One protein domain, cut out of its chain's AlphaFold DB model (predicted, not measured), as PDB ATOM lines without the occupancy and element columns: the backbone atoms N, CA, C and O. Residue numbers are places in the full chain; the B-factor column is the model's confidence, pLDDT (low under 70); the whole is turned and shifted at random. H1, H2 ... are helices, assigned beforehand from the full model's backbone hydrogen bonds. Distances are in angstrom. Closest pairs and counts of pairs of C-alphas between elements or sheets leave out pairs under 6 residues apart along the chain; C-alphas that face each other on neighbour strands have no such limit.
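AT A GLANCE: This is residues 263 to 310 of the 353 residues of the protein "Hypothetical protein" of Adineta steineri (UniProt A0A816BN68). A long helical hairpin: H3 and H2 lie side by side at a shallow angle, and the short H1 makes a corner at the start of H2, away from the loop that joins H2 to H3. The printed part has 48 residues with three named helices, in the order H1, H2, H3, and no named strand; its class is all helix. It is loose, with a radius of gyration of the C-alphas of 12.0 A, and a rod spanning 37 by 16 by 13 A.

IN THESE COORDINATES: Find C-alpha 291 at (19.372, 20.398, -1.501); from there H3, the longest helix, runs 27.2 A through residues 291 to 309, to C-alpha 309 at (41.910, 5.202, 0.192). H2, residues 268 to 283, runs 22.4 A from C-alpha 268 at (51.103, 11.214, 4.844). H1, residues 263 to 266, measures 5.5 A.

HOW THE PARTS SIT: Look at the C-alphas of Leu 278 and Ala 305, the closest of H2 and H3, 5.1 A apart. These helices touch and form a hairpin, running opposite ways at a shallow tilt of 31 degrees. H1 and H2 only just touch, only at the corner by their link, with 3 pairs of C-alphas within 8 A; H2 does so with residues 270 to 271 alone, and the closest C-alphas, of Leu 265 and Arg 271, are 4.9 A apart. H1 and H3 are apart. In H2 and H3 every O i to N i+4 pair is within hydrogen-bond range; H1 is too short for such a pair.

THE WHOLE: The C-alphas of Asn 267 and Asn 290, the two farthest apart, are 36.6 A from each other. The printed part has no cut; the link from H1 to H2 is tight, that from H2 to H3 short. The mean pLDDT of the printed part is 85.0, and no printed residue is under 70.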
ATOM      1  N   ASN A 263      43.180   5.813  11.783       81.19
ATOM      2  CA  ASN A 263      44.611   5.917  12.072       81.19
ATOM      3  C   ASN A 263      45.474   5.846  10.809       81.19
ATOM      4  O   ASN A 263      46.577   6.390  10.826       81.19
ATOM      5  N   GLN A 264      44.987   5.261   9.708       79.12
ATOM      6  CA  GLN A 264      45.707   5.261   8.428       79.12
ATOM      7  C   GLN A 264      45.931   6.685   7.898       79.12
ATOM      8  O   GLN A 264      46.951   6.947   7.270       79.12
ATOM      9  N   LEU A 265      45.060   7.643   8.244       82.19
ATOM     10  CA  LEU A 265      45.231   9.059   7.891       82.19
ATOM     11  C   LEU A 265      46.391   9.742   8.637       82.19
ATOM     12  O   LEU A 265      46.744  10.878   8.313       82.19
ATOM     13  N   LYS A 266      47.019   9.081   9.622       84.62
ATOM     14  CA  LYS A 266      48.282   9.551  10.218       84.62
ATOM     15  C   LYS A 266      49.449   9.402   9.236       84.62
ATOM     16  O   LYS A 266      50.377  10.202   9.298       84.62
ATOM     17  N   ASN A 267      49.383   8.443   8.308       87.19
ATOM     18  CA  ASN A 267      50.351   8.303   7.225       87.19
ATOM     19  C   ASN A 267      50.116   9.387   6.158       87.19
ATOM     20  O   ASN A 267      49.006   9.542   5.647       87.19
ATOM     21  N   GLN A 268      51.175  10.118   5.808       86.31
ATOM     22  CA  GLN A 268      51.103  11.214   4.844       86.31
ATOM     23  C   GLN A 268      50.661  10.754   3.446       86.31
ATOM     24  O   GLN A 268      49.851  11.426   2.815       86.31
ATOM     25  N   ALA A 269      51.135   9.599   2.973       85.19
ATOM     26  CA  ALA A 269      50.786   9.078   1.653       85.19
ATOM     27  C   ALA A 269      49.301   8.700   1.566       85.19
ATOM     28  O   ALA A 269      48.628   9.028   0.590       85.19
ATOM     29  N   THR A 270      48.761   8.067   2.612       83.81
ATOM     30  CA  THR A 270      47.339   7.707   2.674       83.81
ATOM     31  C   THR A 270      46.444   8.938   2.780       83.81
ATOM     32  O   THR A 270      45.397   8.983   2.137       83.81
ATOM     33  N   ARG A 271      46.865   9.958   3.540       87.25
ATOM     34  CA  ARG A 271      46.147  11.236   3.636       87.25
ATOM     35  C   ARG A 271      46.100  11.961   2.295       87.25
ATOM     36  O   ARG A 271      45.025  12.382   1.889       87.25
ATOM     37  N   ASN A 272      47.237  12.057   1.605       87.94
ATOM     38  CA  ASN A 272      47.315  12.707   0.299       87.94
ATOM     39  C   ASN A 272      46.450  11.971  -0.734       87.94
ATOM     40  O   ASN A 272      45.691  12.608  -1.451       87.94
ATOM     41  N   ASN A 273      46.495  10.634  -0.759       89.12
ATOM     42  CA  ASN A 273      45.643   9.839  -1.644       89.12
ATOM     43  C   ASN A 273      44.149  10.084  -1.365       89.12
ATOM     44  O   ASN A 273      43.389  10.352  -2.288       89.12
ATOM     45  N   PHE A 274      43.737  10.062  -0.092       88.56
ATOM     46  CA  PHE A 274      42.351  10.357   0.284       88.56
ATOM     47  C   PHE A 274      41.918  11.763  -0.137       88.56
ATOM     48  O   PHE A 274      40.830  11.926  -0.681       88.56
ATOM     49  N   GLN A 275      42.776  12.762   0.074       89.38
ATOM     50  CA  GLN A 275      42.507  14.138  -0.328       89.38
ATOM     51  C   GLN A 275      42.325  14.255  -1.847       89.38
ATOM     52  O   GLN A 275      41.318  14.797  -2.289       89.38
ATOM     53  N   THR A 276      43.232  13.680  -2.641       89.50
ATOM     54  CA  THR A 276      43.128  13.697  -4.107       89.50
ATOM     55  C   THR A 276      41.858  13.002  -4.600       89.50
ATOM     56  O   THR A 276      41.175  13.529  -5.473       89.50
ATOM     57  N   GLN A 277      41.510  11.844  -4.030       88.12
ATOM     58  CA  GLN A 277      40.282  11.129  -4.393       88.12
ATOM     59  C   GLN A 277      39.031  11.929  -4.019       88.12
ATOM     60  O   GLN A 277      38.089  11.996  -4.803       88.12
ATOM     61  N   LEU A 278      39.015  12.571  -2.849       90.81
ATOM     62  CA  LEU A 278      37.883  13.386  -2.418       90.81
ATOM     63  C   LEU A 278      37.708  14.629  -3.300       90.81
ATOM     64  O   LEU A 278      36.595  14.908  -3.732       90.81
ATOM     65  N   GLU A 279      38.791  15.342  -3.607       89.94
ATOM     66  CA  GLU A 279      38.768  16.518  -4.485       89.94
ATOM     67  C   GLU A 279      38.278  16.164  -5.896       89.94
ATOM     68  O   GLU A 279      37.438  16.868  -6.450       89.94
ATOM     69  N   GLN A 280      38.729  15.037  -6.458       89.94
ATOM     70  CA  GLN A 280      38.255  14.555  -7.759       89.94
ATOM     71  C   GLN A 280      36.742  14.296  -7.766       89.94
ATOM     72  O   GLN A 280      36.063  14.721  -8.695       89.94
ATOM     73  N   GLN A 281      36.220  13.640  -6.726       88.75
ATOM     74  CA  GLN A 281      34.799  13.285  -6.634       88.75
ATOM     75  C   GLN A 281      33.902  14.494  -6.324       88.75
ATOM     76  O   GLN A 281      32.777  14.569  -6.813       88.75
ATOM     77  N   LEU A 282      34.394  15.460  -5.540       88.56
ATOM     78  CA  LEU A 282      33.664  16.697  -5.244       88.56
ATOM     79  C   LEU A 282      33.601  17.641  -6.455       88.56
ATOM     80  O   LEU A 282      32.595  18.313  -6.652       88.56
ATOM     81  N   ASN A 283      34.639  17.662  -7.295       87.88
ATOM     82  CA  ASN A 283      34.662  18.486  -8.507       87.88
ATOM     83  C   ASN A 283      33.740  17.962  -9.621       87.88
ATOM     84  O   ASN A 283      33.448  18.697 -10.561       87.88
ATOM     85  N   SER A 284      33.284  16.709  -9.529       83.19
ATOM     86  CA  SER A 284      32.335  16.101 -10.471       83.19
ATOM     87  C   SER A 284      30.866  16.203 -10.043       83.19
ATOM     88  O   SER A 284      30.012  15.586 -10.678       83.19
ATOM     89  N   LEU A 285      30.565  16.922  -8.958       87.50
ATOM     90  CA  LEU A 285      29.198  17.065  -8.454       87.50
ATOM     91  C   LEU A 285      28.359  17.986  -9.343       87.50
ATOM     92  O   LEU A 285      28.846  18.999  -9.844       87.50
ATOM     93  N   ASP A 286      27.079  17.650  -9.488       84.00
ATOM     94  CA  ASP A 286      26.126  18.500 -10.196       84.00
ATOM     95  C   ASP A 286      25.619  19.596  -9.256       84.00
ATOM     96  O   ASP A 286      24.958  19.328  -8.251       84.00
ATOM     97  N   THR A 287      25.922  20.849  -9.583       79.62
ATOM     98  CA  THR A 287      25.518  22.016  -8.792       79.62
ATOM     99  C   THR A 287      24.089  22.480  -9.081       79.62
ATOM    100  O   THR A 287      23.572  23.317  -8.343       79.62
ATOM    101  N   ASN A 288      23.424  21.915 -10.096       82.38
ATOM    102  CA  ASN A 288      22.044  22.226 -10.478       82.38
ATOM    103  C   ASN A 288      21.031  21.188  -9.954       82.38
ATOM    104  O   ASN A 288      20.043  20.885 -10.622       82.38
ATOM    105  N   CYS A 289      21.244  20.652  -8.751       79.56
ATOM    106  CA  CYS A 289      20.311  19.734  -8.092       79.56
ATOM    107  C   CYS A 289      19.658  20.356  -6.846       79.56
ATOM    108  O   CYS A 289      20.071  21.412  -6.356       79.56
ATOM    109  N   ASN A 290      18.596  19.725  -6.332       89.19
ATOM    110  CA  ASN A 290      17.967  20.185  -5.091       89.19
ATOM    111  C   ASN A 290      18.843  19.867  -3.860       89.19
ATOM    112  O   ASN A 290      19.797  19.096  -3.930       89.19
ATOM    113  N   ILE A 291      18.531  20.475  -2.711       82.56
ATOM    114  CA  ILE A 291      19.372  20.398  -1.501       82.56
ATOM    115  C   ILE A 291      19.559  18.952  -1.012       82.56
ATOM    116  O   ILE A 291      20.666  18.580  -0.614       82.56
ATOM    117  N   ASP A 292      18.506  18.135  -1.059       79.12
ATOM    118  CA  ASP A 292      18.552  16.745  -0.598       79.12
ATOM    119  C   ASP A 292      19.382  15.864  -1.544       79.12
ATOM    120  O   ASP A 292      20.172  15.022  -1.101       79.12
ATOM    121  N   GLU A 293      19.262  16.095  -2.851       79.25
ATOM    122  CA  GLU A 293      20.084  15.452  -3.875       79.25
ATOM    123  C   GLU A 293      21.548  15.853  -3.733       79.25
ATOM    124  O   GLU A 293      22.412  14.977  -3.698       79.25
ATOM    125  N   HIS A 294      21.838  17.139  -3.544       84.44
ATOM    126  CA  HIS A 294      23.201  17.630  -3.381       84.44
ATOM    127  C   HIS A 294      23.869  17.025  -2.135       84.44
ATOM    128  O   HIS A 294      24.996  16.527  -2.198       84.44
ATOM    129  N   ALA A 295      23.150  16.970  -1.008       80.94
ATOM    130  CA  ALA A 295      23.627  16.325   0.214       80.94
ATOM    131  C   ALA A 295      23.883  14.819   0.021       80.94
ATOM    132  O   ALA A 295      24.859  14.272   0.550       80.94
ATOM    133  N   SER A 296      23.037  14.143  -0.763       84.00
ATOM    134  CA  SER A 296      23.219  12.734  -1.121       84.00
ATOM    135  C   SER A 296      24.469  12.523  -1.980       84.00
ATOM    136  O   SER A 296      25.254  11.613  -1.701       84.00
ATOM    137  N   GLN A 297      24.713  13.390  -2.968       83.88
ATOM    138  CA  GLN A 297      25.891  13.300  -3.830       83.88
ATOM    139  C   GLN A 297      27.194  13.549  -3.050       83.88
ATOM    140  O   GLN A 297      28.138  12.768  -3.175       83.88
ATOM    141  N   ILE A 298      27.229  14.547  -2.155       86.00
ATOM    142  CA  ILE A 298      28.383  14.802  -1.270       86.00
ATOM    143  C   ILE A 298      28.677  13.576  -0.400       86.00
ATOM    144  O   ILE A 298      29.826  13.143  -0.268       86.00
ATOM    145  N   LYS A 299      27.637  12.978   0.188       86.38
ATOM    146  CA  LYS A 299      27.786  11.773   1.005       86.38
ATOM    147  C   LYS A 299      28.371  10.613   0.194       86.38
ATOM    148  O   LYS A 299      29.263   9.921   0.685       86.38
ATOM    149  N   GLN A 300      27.907  10.414  -1.038       86.06
ATOM    150  CA  GLN A 300      28.429   9.374  -1.925       86.06
ATOM    151  C   GLN A 300      29.890   9.626  -2.311       86.06
ATOM    152  O   GLN A 300      30.687   8.689  -2.253       86.06
ATOM    153  N   ALA A 301      30.265  10.869  -2.623       87.06
ATOM    154  CA  ALA A 301      31.646  11.246  -2.925       87.06
ATOM    155  C   ALA A 301      32.594  10.908  -1.758       87.06
ATOM    156  O   ALA A 301      33.643  10.290  -1.957       87.06
ATOM    157  N   ILE A 302      32.184  11.218  -0.522       85.00
ATOM    158  CA  ILE A 302      32.940  10.870   0.689       85.00
ATOM    159  C   ILE A 302      33.060   9.346   0.843       85.00
ATOM    160  O   ILE A 302      34.149   8.833   1.099       85.00
ATOM    161  N   GLU A 303      31.970   8.595   0.665       83.50
ATOM    162  CA  GLU A 303      31.986   7.129   0.770       83.50
ATOM    163  C   GLU A 303      32.876   6.464  -0.294       83.50
ATOM    164  O   GLU A 303      33.528   5.454  -0.011       83.50
ATOM    165  N   GLN A 304      32.931   7.019  -1.507       83.88
ATOM    166  CA  GLN A 304      33.783   6.528  -2.590       83.88
ATOM    167  C   GLN A 304      35.264   6.818  -2.326       83.88
ATOM    168  O   GLN A 304      36.079   5.897  -2.410       83.88
ATOM    169  N   ALA A 305      35.604   8.042  -1.909       85.88
ATOM    170  CA  ALA A 305      36.969   8.401  -1.519       85.88
ATOM    171  C   ALA A 305      37.468   7.531  -0.352       85.88
ATOM    172  O   ALA A 305      38.594   7.033  -0.353       85.88
ATOM    173  N   ILE A 306      36.595   7.257   0.623       82.69
ATOM    174  CA  ILE A 306      36.891   6.353   1.734       82.69
ATOM    175  C   ILE A 306      37.220   4.938   1.232       82.69
ATOM    176  O   ILE A 306      38.218   4.362   1.659       82.69
ATOM    177  N   LYS A 307      36.412   4.371   0.326       82.69
ATOM    178  CA  LYS A 307      36.643   3.019  -0.220       82.69
ATOM    179  C   LYS A 307      37.931   2.927  -1.038       82.69
ATOM    180  O   LYS A 307      38.577   1.882  -1.018       82.69
ATOM    181  N   ALA A 308      38.289   3.995  -1.748       81.50
ATOM    182  CA  ALA A 308      39.492   4.051  -2.572       81.50
ATOM    183  C   ALA A 308      40.780   4.179  -1.740       81.50
ATOM    184  O   ALA A 308      41.836   3.710  -2.167       81.50
ATOM    185  N   SER A 309      40.710   4.801  -0.557       82.62
ATOM    186  CA  SER A 309      41.910   5.202   0.192       82.62
ATOM    187  C   SER A 309      42.075   4.553   1.567       82.62
ATOM    188  O   SER A 309      43.195   4.527   2.075       82.62
ATOM    189  N   LEU A 310      41.011   4.027   2.181       81.25
ATOM    190  CA  LEU A 310      41.047   3.460   3.533       81.25
ATOM    191  C   LEU A 310      40.646   1.988   3.541       81.25
ATOM    192  O   LEU A 310      39.650   1.577   2.948       81.25
TER     193      LEU A 310